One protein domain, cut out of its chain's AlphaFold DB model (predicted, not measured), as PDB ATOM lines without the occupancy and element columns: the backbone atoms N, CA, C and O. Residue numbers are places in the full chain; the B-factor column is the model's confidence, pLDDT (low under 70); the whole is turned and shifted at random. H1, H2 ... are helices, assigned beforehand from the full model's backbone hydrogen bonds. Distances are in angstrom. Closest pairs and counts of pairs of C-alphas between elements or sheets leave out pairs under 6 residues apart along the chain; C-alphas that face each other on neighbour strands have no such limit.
ATOM      1  N   HIS A   2      47.758 -43.527 -55.112       29.72
ATOM      2  CA  HIS A   2      47.535 -44.732 -54.312       29.72
ATOM      3  C   HIS A   2      46.138 -44.633 -53.704       29.72
ATOM      4  O   HIS A   2      45.777 -43.604 -53.135       29.72
ATOM      5  N   VAL A   3      45.322 -45.665 -53.897       37.19
ATOM      6  CA  VAL A   3      43.992 -45.743 -53.299       37.19
ATOM      7  C   VAL A   3      44.188 -45.692 -51.785       37.19
ATOM      8  O   VAL A   3      44.637 -46.668 -51.186       37.19
ATOM      9  N   VAL A   4      43.921 -44.539 -51.172       55.50
ATOM     10  CA  VAL A   4      44.104 -44.366 -49.731       55.50
ATOM     11  C   VAL A   4      42.924 -45.026 -49.030       55.50
ATOM     12  O   VAL A   4      41.851 -44.444 -48.863       55.50
ATOM     13  N   ASN A   5      43.108 -46.296 -48.688       60.50
ATOM     14  CA  ASN A   5      42.147 -47.057 -47.906       60.50
ATOM     15  C   ASN A   5      42.241 -46.642 -46.436       60.50
ATOM     16  O   ASN A   5      43.339 -46.402 -45.937       60.50
ATOM     17  N   ILE A   6      41.098 -46.597 -45.745       65.19
ATOM     18  CA  ILE A   6      41.095 -46.558 -44.282       65.19
ATOM     19  C   ILE A   6      41.565 -47.917 -43.805       65.19
ATOM     20  O   ILE A   6      40.936 -48.936 -44.081       65.19
ATOM     21  N   THR A   7      42.701 -47.920 -43.134       66.00
ATOM     22  CA  THR A   7      43.282 -49.091 -42.499       66.00
ATOM     23  C   THR A   7      42.870 -49.134 -41.037       66.00
ATOM     24  O   THR A   7      42.390 -48.162 -40.460       66.00
ATOM     25  N   SER A   8      43.087 -50.264 -40.396       62.88
ATOM     26  CA  SER A   8      42.970 -50.333 -38.948       62.88
ATOM     27  C   SER A   8      43.977 -49.447 -38.207       62.88
ATOM     28  O   SER A   8      43.641 -48.933 -37.149       62.88
ATOM     29  N   LYS A   9      45.176 -49.217 -38.769       66.06
ATOM     30  CA  LYS A   9      46.145 -48.245 -38.241       66.06
ATOM     31  C   LYS A   9      45.554 -46.837 -38.257       66.06
ATOM     32  O   LYS A   9      45.762 -46.081 -37.319       66.06
ATOM     33  N   ASP A  10      44.765 -46.516 -39.284       69.19
ATOM     34  CA  ASP A  10      44.029 -45.253 -39.338       69.19
ATOM     35  C   ASP A  10      42.941 -45.191 -38.271       69.19
ATOM     36  O   ASP A  10      42.803 -44.160 -37.631       69.19
ATOM     37  N   ILE A  11      42.214 -46.286 -38.024       66.44
ATOM     38  CA  ILE A  11      41.247 -46.341 -36.917       66.44
ATOM     39  C   ILE A  11      41.955 -46.158 -35.576       66.44
ATOM     40  O   ILE A  11      41.519 -45.327 -34.789       66.44
ATOM     41  N   ALA A  12      43.050 -46.871 -35.315       64.44
ATOM     42  CA  ALA A  12      43.821 -46.728 -34.081       64.44
ATOM     43  C   ALA A  12      44.322 -45.285 -33.900       64.44
ATOM     44  O   ALA A  12      44.171 -44.697 -32.832       64.44
ATOM     45  N   LEU A  13      44.822 -44.669 -34.974       70.19
ATOM     46  CA  LEU A  13      45.192 -43.259 -34.984       70.19
ATOM     47  C   LEU A  13      43.986 -42.351 -34.704       70.19
ATOM     48  O   LEU A  13      44.093 -41.445 -33.889       70.19
ATOM     49  N   PHE A  14      42.838 -42.581 -35.338       74.44
ATOM     50  CA  PHE A  14      41.614 -41.817 -35.090       74.44
ATOM     51  C   PHE A  14      41.140 -41.959 -33.642       74.44
ATOM     52  O   PHE A  14      40.768 -40.963 -33.036       74.44
ATOM     53  N   SER A  15      41.248 -43.156 -33.069       65.94
ATOM     54  CA  SER A  15      40.968 -43.447 -31.656       65.94
ATOM     55  C   SER A  15      41.817 -42.575 -30.751       65.94
ATOM     56  O   SER A  15      41.300 -41.798 -29.956       65.94
ATOM     57  N   TYR A  16      43.132 -42.638 -30.959       67.00
ATOM     58  CA  TYR A  16      44.098 -41.831 -30.236       67.00
ATOM     59  C   TYR A  16      43.800 -40.333 -30.383       67.00
ATOM     60  O   TYR A  16      43.841 -39.582 -29.411       67.00
ATOM     61  N   LEU A  17      43.445 -39.887 -31.593       68.94
ATOM     62  CA  LEU A  17      43.114 -38.488 -31.854       68.94
ATOM     63  C   LEU A  17      41.815 -38.048 -31.192       68.94
ATOM     64  O   LEU A  17      41.730 -36.877 -30.836       68.94
ATOM     65  N   LEU A  18      40.846 -38.939 -30.994       64.94
ATOM     66  CA  LEU A  18      39.608 -38.679 -30.258       64.94
ATOM     67  C   LEU A  18      39.797 -38.768 -28.726       64.94
ATOM     68  O   LEU A  18      38.991 -38.204 -27.984       64.94
ATOM     69  N   GLY A  19      40.923 -39.315 -28.254       58.03
ATOM     70  CA  GLY A  19      41.178 -39.678 -26.853       58.03
ATOM     71  C   GLY A  19      40.697 -41.107 -26.578       58.03
ATOM     72  O   GLY A  19      39.798 -41.576 -27.273       58.03
ATOM     73  N   ASP A  20      41.272 -41.803 -25.589       52.84
ATOM     74  CA  ASP A  20      40.888 -43.193 -25.241       52.84
ATOM     75  C   ASP A  20      39.365 -43.358 -25.026       52.84
ATOM     76  O   ASP A  20      38.788 -44.411 -25.302       52.84
ATOM     77  N   ASP A  21      38.693 -42.270 -24.647       53.31
ATOM     78  CA  ASP A  21      37.252 -42.177 -24.402       53.31
ATOM     79  C   ASP A  21      36.419 -42.055 -25.696       53.31
ATOM     80  O   ASP A  21      35.232 -42.385 -25.721       53.31
ATOM     81  N   GLY A  22      37.025 -41.607 -26.797       49.84
ATOM     82  CA  GLY A  22      36.349 -41.302 -28.059       49.84
ATOM     83  C   GLY A  22      35.863 -42.533 -28.820       49.84
ATOM     84  O   GLY A  22      34.787 -42.507 -29.415       49.84
ATOM     85  N   LEU A  23      36.599 -43.651 -28.731       52.12
ATOM     86  CA  LEU A  23      36.073 -44.961 -29.132       52.12
ATOM     87  C   LEU A  23      35.275 -45.653 -28.025       52.12
ATOM     88  O   LEU A  23      34.580 -46.618 -28.317       52.12
ATOM     89  N   GLY A  24      35.296 -45.175 -26.780       48.53
ATOM     90  CA  GLY A  24      34.336 -45.609 -25.755       48.53
ATOM     91  C   GLY A  24      32.878 -45.350 -26.172       48.53
ATOM     92  O   GLY A  24      31.973 -46.086 -25.768       48.53
ATOM     93  N   ASN A  25      32.677 -44.371 -27.063       51.00
ATOM     94  CA  ASN A  25      31.405 -44.046 -27.710       51.00
ATOM     95  C   ASN A  25      31.053 -44.937 -28.919       51.00
ATOM     96  O   ASN A  25      29.894 -44.932 -29.343       51.00
ATOM     97  N   LEU A  26      31.966 -45.790 -29.423       53.22
ATOM     98  CA  LEU A  26      31.526 -47.043 -30.050       53.22
ATOM     99  C   LEU A  26      30.864 -47.826 -28.931       53.22
ATOM    100  O   LEU A  26      31.571 -48.504 -28.187       53.22
ATOM    101  N   LYS A  27      29.540 -47.668 -28.778       54.38
ATOM    102  CA  LYS A  27      28.726 -48.240 -27.693       54.38
ATOM    103  C   LYS A  27      29.401 -49.493 -27.173       54.38
ATOM    104  O   LYS A  27      29.530 -50.426 -27.953       54.38
ATOM    105  N   SER A  28      29.885 -49.488 -25.931       55.44
ATOM    106  CA  SER A  28      30.852 -50.463 -25.388       55.44
ATOM    107  C   SER A  28      30.648 -51.934 -25.801       55.44
ATOM    108  O   SER A  28      31.605 -52.702 -25.877       55.44
ATOM    109  N   GLN A  29      29.414 -52.338 -26.109       57.47
ATOM    110  CA  GLN A  29      29.051 -53.596 -26.753       57.47
ATOM    111  C   GLN A  29      29.756 -53.861 -28.098       57.47
ATOM    112  O   GLN A  29      30.226 -54.970 -28.312       57.47
ATOM    113  N   HIS A  30      29.873 -52.877 -28.984       59.47
ATOM    114  CA  HIS A  30      30.558 -52.962 -30.272       59.47
ATOM    115  C   HIS A  30      32.061 -53.177 -30.106       59.47
ATOM    116  O   HIS A  30      32.612 -54.093 -30.707       59.47
ATOM    117  N   VAL A  31      32.718 -52.424 -29.218       58.16
ATOM    118  CA  VAL A  31      34.137 -52.646 -28.879       58.16
ATOM    119  C   VAL A  31      34.340 -54.036 -28.274       58.16
ATOM    120  O   VAL A  31      35.266 -54.749 -28.656       58.16
ATOM    121  N   LYS A  32      33.442 -54.467 -27.378       57.53
ATOM    122  CA  LYS A  32      33.456 -55.824 -26.807       57.53
ATOM    123  C   LYS A  32      33.262 -56.904 -27.874       57.53
ATOM    124  O   LYS A  32      33.969 -57.900 -27.832       57.53
ATOM    125  N   GLN A  33      32.364 -56.705 -28.838       58.97
ATOM    126  CA  GLN A  33      32.147 -57.620 -29.966       58.97
ATOM    127  C   GLN A  33      33.377 -57.690 -30.880       58.97
ATOM    128  O   GLN A  33      33.778 -58.779 -31.278       58.97
ATOM    129  N   LEU A  34      34.023 -56.558 -31.160       61.47
ATOM    130  CA  LEU A  34      35.253 -56.511 -31.955       61.47
ATOM    131  C   LEU A  34      36.421 -57.209 -31.252       61.47
ATOM    132  O   LEU A  34      37.148 -57.973 -31.884       61.47
ATOM    133  N   ARG A  35      36.569 -57.008 -29.938       57.97
ATOM    134  CA  ARG A  35      37.546 -57.743 -29.122       57.97
ATOM    135  C   ARG A  35      37.232 -59.242 -29.074       57.97
ATOM    136  O   ARG A  35      38.132 -60.043 -29.282       57.97
ATOM    137  N   ALA A  36      35.968 -59.623 -28.877       55.59
ATOM    138  CA  ALA A  36      35.535 -61.024 -28.830       55.59
ATOM    139  C   ALA A  36      35.756 -61.776 -30.152       55.59
ATOM    140  O   ALA A  36      35.960 -62.986 -30.148       55.59
ATOM    141  N   LEU A  37      35.743 -61.065 -31.280       58.19
ATOM    142  CA  LEU A  37      36.042 -61.620 -32.598       58.19
ATOM    143  C   LEU A  37      37.552 -61.610 -32.934       58.19
ATOM    144  O   LEU A  37      37.910 -61.918 -34.068       58.19
ATOM    145  N   ASN A  38      38.440 -61.252 -31.991       53.41
ATOM    146  CA  ASN A  38      39.884 -61.041 -32.220       53.41
ATOM    147  C   ASN A  38      40.190 -60.030 -33.342       53.41
ATOM    148  O   ASN A  38      41.216 -60.098 -34.014       53.41
ATOM    149  N   LEU A  39      39.291 -59.071 -33.559       54.72
ATOM    150  CA  LEU A  39      39.394 -58.076 -34.629       54.72
ATOM    151  C   LEU A  39      40.136 -56.811 -34.187       54.72
ATOM    152  O   LEU A  39      40.593 -56.028 -35.020       54.72
ATOM    153  N   TRP A  40      40.275 -56.632 -32.876       54.72
ATOM    154  CA  TRP A  40      41.036 -55.570 -32.235       54.72
ATOM    155  C   TRP A  40      42.204 -56.205 -31.480       54.72
ATOM    156  O   TRP A  40      42.122 -56.449 -30.280       54.72
ATOM    157  N   ILE A  41      43.265 -56.545 -32.209       52.41
ATOM    158  CA  ILE A  41      44.529 -56.987 -31.618       52.41
ATOM    159  C   ILE A  41      45.429 -55.755 -31.551       52.41
ATOM    160  O   ILE A  41      45.706 -55.141 -32.582       52.41
ATOM    161  N   ASP A  42      45.879 -55.408 -30.345       51.09
ATOM    162  CA  ASP A  42      46.722 -54.232 -30.070       51.09
ATOM    163  C   ASP A  42      48.125 -54.312 -30.720       51.09
ATOM    164  O   ASP A  42      48.887 -53.353 -30.670       51.09
ATOM    165  N   ASN A  43      48.443 -55.417 -31.408       46.66
ATOM    166  CA  ASN A  43      49.670 -55.620 -32.179       46.66
ATOM    167  C   ASN A  43      49.380 -55.861 -33.674       46.66
ATOM    168  O   ASN A  43      49.181 -56.979 -34.139       46.66
ATOM    169  N   ASP A  44      49.370 -54.753 -34.412       48.75
ATOM    170  CA  ASP A  44      49.954 -54.581 -35.747       48.75
ATOM    171  C   ASP A  44      49.735 -55.691 -36.804       48.75
ATOM    172  O   ASP A  44      50.649 -56.428 -37.160       48.75
ATOM    173  N   SER A  45      48.521 -55.788 -37.368       43.16
ATOM    174  CA  SER A  45      48.257 -56.323 -38.735       43.16
ATOM    175  C   SER A  45      46.763 -56.337 -39.087       43.16
ATOM    176  O   SER A  45      46.196 -57.327 -39.540       43.16
ATOM    177  N   SER A  46      46.068 -55.228 -38.868       53.66
ATOM    178  CA  SER A  46      44.609 -55.202 -38.995       53.66
ATOM    179  C   SER A  46      44.134 -54.727 -40.395       53.66
ATOM    180  O   SER A  46      44.780 -53.944 -41.096       53.66
ATOM    181  N   SER A  47      43.028 -55.306 -40.877       64.69
ATOM    182  CA  SER A  47      42.595 -55.216 -42.283       64.69
ATOM    183  C   SER A  47      41.828 -53.921 -42.587       64.69
ATOM    184  O   SER A  47      40.873 -53.572 -41.895       64.69
ATOM    185  N   SER A  48      42.183 -53.235 -43.680       66.31
ATOM    186  CA  SER A  48      41.435 -52.063 -44.184       66.31
ATOM    187  C   SER A  48      39.995 -52.377 -44.597       66.31
ATOM    188  O   SER A  48      39.110 -51.527 -44.505       66.31
ATOM    189  N   ILE A  49      39.745 -53.614 -45.021       70.19
ATOM    190  CA  ILE A  49      38.409 -54.091 -45.386       70.19
ATOM    191  C   ILE A  49      37.538 -54.160 -44.137       70.19
ATOM    192  O   ILE A  49      36.408 -53.683 -44.135       70.19
ATOM    193  N   LEU A  50      38.098 -54.695 -43.057       71.56
ATOM    194  CA  LEU A  50      37.413 -54.814 -41.783       71.56
ATOM    195  C   LEU A  50      37.145 -53.448 -41.142       71.56
ATOM    196  O   LEU A  50      36.030 -53.188 -40.706       71.56
ATOM    197  N   ALA A  51      38.141 -52.563 -41.135       71.19
ATOM    198  CA  ALA A  51      37.991 -51.183 -40.678       71.19
ATOM    199  C   ALA A  51      36.812 -50.482 -41.379       71.19
ATOM    200  O   ALA A  51      35.951 -49.873 -40.744       71.19
ATOM    201  N   LEU A  52      36.740 -50.631 -42.701       76.25
ATOM    202  CA  LEU A  52      35.667 -50.072 -43.508       76.25
ATOM    203  C   LEU A  52      34.312 -50.745 -43.244       76.25
ATOM    204  O   LEU A  52      33.293 -50.059 -43.201       76.25
ATOM    205  N   PHE A  53      34.294 -52.064 -43.048       77.38
ATOM    206  CA  PHE A  53      33.093 -52.815 -42.680       77.38
ATOM    207  C   PHE A  53      32.510 -52.307 -41.354       77.38
ATOM    208  O   PHE A  53      31.329 -51.974 -41.283       77.38
ATOM    209  N   ILE A  54      33.352 -52.154 -40.331       75.81
ATOM    210  CA  ILE A  54      32.960 -51.628 -39.019       75.81
ATOM    211  C   ILE A  54      32.321 -50.248 -39.166       75.81
ATOM    212  O   ILE A  54      31.187 -50.051 -38.736       75.81
ATOM    213  N   LEU A  55      33.007 -49.318 -39.840       78.56
ATOM    214  CA  LEU A  55      32.496 -47.962 -40.058       78.56
ATOM    215  C   LEU A  55      31.116 -47.971 -40.729       78.56
ATOM    216  O   LEU A  55      30.200 -47.292 -40.279       78.56
ATOM    217  N   ARG A  56      30.935 -48.783 -41.773       78.88
ATOM    218  CA  ARG A  56      29.691 -48.819 -42.557       78.88
ATOM    219  C   ARG A  56      28.516 -49.448 -41.815       78.88
ATOM    220  O   ARG A  56      27.381 -48.989 -41.967       78.88
ATOM    221  N   HIS A  57      28.767 -50.517 -41.065       78.88
ATOM    222  CA  HIS A  57      27.705 -51.344 -40.489       78.88
ATOM    223  C   HIS A  57      27.383 -51.010 -39.037       78.88
ATOM    224  O   HIS A  57      26.266 -51.273 -38.601       78.88
ATOM    225  N   MET A  58      28.331 -50.432 -38.299       78.94
ATOM    226  CA  MET A  58      28.186 -50.212 -36.858       78.94
ATOM    227  C   MET A  58      27.873 -48.760 -36.496       78.94
ATOM    228  O   MET A  58      27.462 -48.504 -35.370       78.94
ATOM    229  N   PHE A  59      28.019 -47.830 -37.443       79.44
ATOM    230  CA  PHE A  59      27.762 -46.411 -37.223       79.44
ATOM    231  C   PHE A  59      26.791 -45.823 -38.242       79.44
ATOM    232  O   PHE A  59      26.742 -46.210 -39.419       79.44
ATOM    233  N   SER A  60      26.025 -44.845 -37.783       83.25
ATOM    234  CA  SER A  60      25.261 -43.925 -38.617       83.25
ATOM    235  C   SER A  60      26.176 -42.929 -39.339       83.25
ATOM    236  O   SER A  60      27.346 -42.750 -38.998       83.25
ATOM    237  N   TYR A  61      25.635 -42.271 -40.362       83.94
ATOM    238  CA  TYR A  61      26.337 -41.203 -41.075       83.94
ATOM    239  C   TYR A  61      26.691 -40.030 -40.162       83.94
ATOM    240  O   TYR A  61      27.795 -39.495 -40.264       83.94
ATOM    241  N   ASP A  62      25.784 -39.680 -39.250       85.75
ATOM    242  CA  ASP A  62      25.960 -38.569 -38.319       85.75
ATOM    243  C   ASP A  62      27.067 -38.869 -37.305       85.75
ATOM    244  O   ASP A  62      27.926 -38.023 -37.076       85.75
ATOM    245  N   GLU A  63      27.124 -40.096 -36.771       85.62
ATOM    246  CA  GLU A  63      28.212 -40.526 -35.880       85.62
ATOM    247  C   GLU A  63      29.571 -40.442 -36.585       85.62
ATOM    248  O   GLU A  63      30.507 -39.839 -36.063       85.62
ATOM    249  N   ILE A  64      29.681 -40.992 -37.801       85.25
ATOM    250  CA  ILE A  64      30.921 -40.926 -38.591       85.25
ATOM    251  C   ILE A  64      31.329 -39.469 -38.844       85.25
ATOM    252  O   ILE A  64      32.507 -39.130 -38.718       85.25
ATOM    253  N   THR A  65      30.370 -38.615 -39.205       89.38
ATOM    254  CA  THR A  65      30.606 -37.192 -39.484       89.38
ATOM    255  C   THR A  65      31.073 -36.456 -38.233       89.38
ATOM    256  O   THR A  65      32.075 -35.742 -38.290       89.38
ATOM    257  N   GLY A  66      30.423 -36.694 -37.090       87.81
ATOM    258  CA  GLY A  66      30.820 -36.145 -35.795       87.81
ATOM    259  C   GLY A  66      32.267 -36.493 -35.448       87.81
ATOM    260  O   GLY A  66      33.081 -35.593 -35.233       87.81
ATOM    261  N   TYR A  67      32.631 -37.778 -35.511       87.00
ATOM    262  CA  TYR A  67      34.007 -38.216 -35.250       87.00
ATOM    263  C   TYR A  67      35.013 -37.613 -36.236       87.00
ATOM    264  O   TYR A  67      36.077 -37.141 -35.831       87.00
ATOM    265  N   ALA A  68      34.689 -37.591 -37.530       88.88
ATOM    266  CA  ALA A  68      35.553 -36.996 -38.545       88.88
ATOM    267  C   ALA A  68      35.814 -35.509 -38.261       88.88
ATOM    268  O   ALA A  68      36.956 -35.052 -38.346       88.88
ATOM    269  N   PHE A  69      34.785 -34.755 -37.875       91.50
ATOM    270  CA  PHE A  69      34.918 -33.331 -37.575       91.50
ATOM    271  C   PHE A  69      35.670 -33.072 -36.281       91.50
ATOM    272  O   PHE A  69      36.478 -32.144 -36.237       91.50
ATOM    273  N   GLU A  70      35.467 -33.882 -35.247       87.94
ATOM    274  CA  GLU A  70      36.270 -33.799 -34.028       87.94
ATOM    275  C   GLU A  70      37.755 -34.011 -34.323       87.94
ATOM    276  O   GLU A  70      38.592 -33.213 -33.889       87.94
ATOM    277  N   ILE A  71      38.086 -35.026 -35.126       88.00
ATOM    278  CA  ILE A  71      39.467 -35.278 -35.544       88.00
ATOM    279  C   ILE A  71      39.990 -34.084 -36.341       88.00
ATOM    280  O   ILE A  71      41.022 -33.525 -35.971       88.00
ATOM    281  N   LEU A  72      39.274 -33.638 -37.382       89.81
ATOM    282  CA  LEU A  72      39.667 -32.487 -38.201       89.81
ATOM    283  C   LEU A  72      39.899 -31.231 -37.350       89.81
ATOM    284  O   LEU A  72      40.916 -30.559 -37.527       89.81
ATOM    285  N   LYS A  73      39.025 -30.938 -36.379       89.44
ATOM    286  CA  LYS A  73      39.179 -29.808 -35.445       89.44
ATOM    287  C   LYS A  73      40.463 -29.919 -34.616       89.44
ATOM    288  O   LYS A  73      41.117 -28.899 -34.404       89.44
ATOM    289  N   ARG A  74      40.853 -31.129 -34.194       88.25
ATOM    290  CA  ARG A  74      42.085 -31.386 -33.424       88.25
ATOM    291  C   ARG A  74      43.353 -31.357 -34.282       88.25
ATOM    292  O   ARG A  74      44.400 -30.932 -33.796       88.25
ATOM    293  N   VAL A  75      43.285 -31.793 -35.543       88.00
ATOM    294  CA  VAL A  75      44.466 -31.917 -36.421       88.00
ATOM    295  C   VAL A  75      44.645 -30.784 -37.433       88.00
ATOM    296  O   VAL A  75      45.666 -30.754 -38.113       88.00
ATOM    297  N   ARG A  76      43.713 -29.828 -37.529       84.12
ATOM    298  CA  ARG A  76      43.763 -28.719 -38.510       84.12
ATOM    299  C   ARG A  76      45.047 -27.880 -38.477       84.12
ATOM    300  O   ARG A  76      45.419 -27.317 -39.498       84.12
ATOM    301  N   ASN A  77      45.711 -27.814 -37.323       85.50
ATOM    302  CA  ASN A  77      46.961 -27.074 -37.120       85.50
ATOM    303  C   ASN A  77      48.195 -27.992 -37.083       85.50
ATOM    304  O   ASN A  77      49.265 -27.563 -36.657       85.50
ATOM    305  N   ALA A  78      48.053 -29.265 -37.463       86.12
ATOM    306  CA  ALA A  78      49.188 -30.171 -37.544       86.12
ATOM    307  C   ALA A  78      50.212 -29.658 -38.564       86.12
ATOM    308  O   ALA A  78      49.858 -29.097 -39.603       86.12
ATOM    309  N   GLU A  79      51.487 -29.885 -38.264       86.94
ATOM    310  CA  GLU A  79      52.579 -29.597 -39.186       86.94
ATOM    311  C   GLU A  79      52.333 -30.285 -40.536       86.94
ATOM    312  O   GLU A  79      52.060 -31.489 -40.597       86.94
ATOM    313  N   LYS A  80      52.438 -29.512 -41.621       85.69
ATOM    314  CA  LYS A  80      52.190 -29.974 -42.991       85.69
ATOM    315  C   LYS A  80      53.350 -30.830 -43.495       85.69
ATOM    316  O   LYS A  80      54.165 -30.386 -44.296       85.69
ATOM    317  N   SER A  81      53.402 -32.070 -43.033       84.81
ATOM    318  CA  SER A  81      54.395 -33.058 -43.445       84.81
ATOM    319  C   SER A  81      53.717 -34.382 -43.761       84.81
ATOM    320  O   SER A  81      52.913 -34.880 -42.974       84.81
ATOM    321  N   TYR A  82      54.071 -34.998 -44.891       79.19
ATOM    322  CA  TYR A  82      53.581 -36.338 -45.233       79.19
ATOM    323  C   TYR A  82      54.048 -37.409 -44.242       79.19
ATOM    324  O   TYR A  82      53.440 -38.470 -44.190       79.19
ATOM    325  N   HIS A  83      55.063 -37.139 -43.418       83.38
ATOM    326  CA  HIS A  83      55.477 -38.030 -42.331       83.38
ATOM    327  C   HIS A  83      54.672 -37.810 -41.039       83.38
ATOM    328  O   HIS A  83      54.698 -38.652 -40.145       83.38
ATOM    329  N   ASN A  84      53.917 -36.711 -40.940       84.25
ATOM    330  CA  ASN A  84      53.084 -36.414 -39.783       84.25
ATOM    331  C   ASN A  84      51.732 -37.138 -39.886       84.25
ATOM    332  O   ASN A  84      50.880 -36.795 -40.707       84.25
ATOM    333  N   LEU A  85      51.505 -38.112 -39.003       83.31
ATOM    334  CA  LEU A  85      50.272 -38.906 -38.960       83.31
ATOM    335  C   LEU A  85      49.007 -38.051 -38.769       83.31
ATOM    336  O   LEU A  85      47.980 -38.333 -39.383       83.31
ATOM    337  N   LYS A  86      49.071 -36.967 -37.982       85.06
ATOM    338  CA  LYS A  86      47.932 -36.049 -37.790       85.06
ATOM    339  C   LYS A  86      47.571 -35.337 -39.091       85.06
ATOM    340  O   LYS A  86      46.395 -35.210 -39.423       85.06
ATOM    341  N   TYR A  87      48.579 -34.924 -39.854       85.06
ATOM    342  CA  TYR A  87      48.367 -34.318 -41.165       85.06
ATOM    343  C   TYR A  87      47.880 -35.339 -42.203       85.06
ATOM    344  O   TYR A  87      47.001 -35.035 -43.005       85.06
ATOM    345  N   GLN A  88      48.355 -36.586 -42.151       84.50
ATOM    346  CA  GLN A  88      47.795 -37.657 -42.984       84.50
ATOM    347  C   GLN A  88      46.312 -37.906 -42.672       84.50
ATOM    348  O   GLN A  88      45.508 -38.020 -43.597       84.50
ATOM    349  N   ALA A  89      45.932 -37.948 -41.390       85.38
ATOM    350  CA  ALA A  89      44.538 -38.056 -40.960       85.38
ATOM    351  C   ALA A  89      43.692 -36.895 -41.506       85.38
ATOM    352  O   ALA A  89      42.632 -37.129 -42.086       85.38
ATOM    353  N   TYR A  90      44.204 -35.664 -41.402       88.06
ATOM    354  CA  TYR A  90      43.579 -34.475 -41.981       88.06
ATOM    355  C   TYR A  90      43.308 -34.646 -43.485       88.06
ATOM    356  O   TYR A  90      42.173 -34.495 -43.937       88.06
ATOM    357  N   LEU A  91      44.324 -35.034 -44.262       87.06
ATOM    358  CA  LEU A  91      44.187 -35.227 -45.708       87.06
ATOM    359  C   LEU A  91      43.195 -36.342 -46.062       87.06
ATOM    360  O   LEU A  91      42.435 -36.193 -47.018       87.06
ATOM    361  N   LYS A  92      43.178 -37.446 -45.302       87.50
ATOM    362  CA  LYS A  92      42.249 -38.571 -45.510       87.50
ATOM    363  C   LYS A  92      40.794 -38.170 -45.279       87.50
ATOM    364  O   LYS A  92      39.944 -38.522 -46.090       87.50
ATOM    365  N   LEU A  93      40.516 -37.429 -44.208       90.00
ATOM    366  CA  LEU A  93      39.155 -37.022 -43.845       90.00
ATOM    367  C   LEU A  93      38.591 -35.934 -44.767       90.00
ATOM    368  O   LEU A  93      37.378 -35.841 -44.929       90.00
ATOM    369  N   LEU A  94      39.443 -35.141 -45.419       91.38
ATOM    370  CA  LEU A  94      38.998 -34.216 -46.465       91.38
ATOM    371  C   LEU A  94      38.843 -34.871 -47.838       91.38
ATOM    372  O   LEU A  94      38.259 -34.270 -48.732       91.38
ATOM    373  N   ASN A  95      39.398 -36.064 -48.052       91.50
ATOM    374  CA  ASN A  95      39.442 -36.672 -49.372       91.50
ATOM    375  C   ASN A  95      38.086 -37.275 -49.775       91.50
ATOM    376  O   ASN A  95      37.565 -38.177 -49.116       91.50
ATOM    377  N   TYR A  96      37.570 -36.868 -50.937       91.62
ATOM    378  CA  TYR A  96      36.306 -37.359 -51.482       91.62
ATOM    379  C   TYR A  96      36.302 -38.866 -51.669       91.62
ATOM    380  O   TYR A  96      35.333 -39.518 -51.299       91.62
ATOM    381  N   ARG A  97      37.366 -39.454 -52.223       86.06
ATOM    382  CA  ARG A  97      37.400 -40.900 -52.473       86.06
ATOM    383  C   ARG A  97      37.356 -41.675 -51.162       86.06
ATOM    384  O   ARG A  97      36.668 -42.694 -51.094       86.06
ATOM    385  N   THR A  98      38.061 -41.202 -50.138       86.94
ATOM    386  CA  THR A  98      38.024 -41.798 -48.801       86.94
ATOM    387  C   THR A  98      36.621 -41.694 -48.209       86.94
ATOM    388  O   THR A  98      36.028 -42.730 -47.905       86.94
ATOM    389  N   MET A  99      36.032 -40.498 -48.152       88.56
ATOM    390  CA  MET A  99      34.697 -40.308 -47.568       88.56
ATOM    391  C   MET A  99      33.589 -41.003 -48.370       88.56
ATOM    392  O   MET A  99      32.699 -41.624 -47.800       88.56
ATOM    393  N   SER A 100      33.687 -41.023 -49.699       87.31
ATOM    394  CA  SER A 100      32.765 -41.740 -50.592       87.31
ATOM    395  C   SER A 100      32.812 -43.251 -50.379       87.31
ATOM    396  O   SER A 100      31.798 -43.936 -50.530       87.31
ATOM    397  N   ARG A 101      33.971 -43.795 -49.988       83.94
ATOM    398  CA  ARG A 101      34.078 -45.193 -49.555       83.94
ATOM    399  C   ARG A 101      33.466 -45.387 -48.176       83.94
ATOM    400  O   ARG A 101      32.718 -46.344 -48.014       83.94
ATOM    401  N   VAL A 102      33.750 -44.519 -47.210       83.31
ATOM    402  CA  VAL A 102      33.190 -44.623 -45.851       83.31
ATOM    403  C   VAL A 102      31.667 -44.612 -45.878       83.31
ATOM    404  O   VAL A 102      31.037 -45.484 -45.291       83.31
ATOM    405  N   PHE A 103      31.086 -43.685 -46.635       84.31
ATOM    406  CA  PHE A 103      29.642 -43.499 -46.718       84.31
ATOM    407  C   PHE A 103      28.926 -44.448 -47.689       84.31
ATOM    408  O   PHE A 103      27.703 -44.529 -47.665       84.31
TER     409      PHE A 103
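This is residues 2 to 103 of the 297 residues of an uncharacterized protein of Helicobacter pylori (UniProt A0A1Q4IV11). The longest helix, H4, joins H5, H6 and H3 in a ring, H6 folding back to H3, while H1 crosses H4 and H5. H2 sits at one end of the long axis. The printed part, 102 residues with six named helices, H1 to H6, and no named strand, is all helix and compact, with radius of gyration of the C-alphas 13.1 A and spans 38 by 25 by 25 A.

H4, residues 61 to 75, is 20.9 A long from C-alpha 61 at (26.337, -41.203, -41.075). The others are H5, 85 to 94; H1, 8 to 18; H3, 48 to 58; H2, 28 to 36; and H6, 96 to 103, ending at C-alpha 103 (29.642, -43.499, -46.718).

H4 and H5 form a helical hairpin at a steep tilt of 42 degrees, closest C-alphas Val 75 and Lys 86, 5.6 A. H1, the hub, touches H4 (closest C-alphas Leu 17 and Ile 71, 6.1 A). H3 touches H6 (Arg 56 and Val 102, 6.4 A). H2 touches no helix. In all six helices every O i to N i+4 pair is within hydrogen-bond range.

The printed part has no cut. The link H2 to H3 is long. Residues 2 to 12 and 15 to 48 have pLDDT under 70.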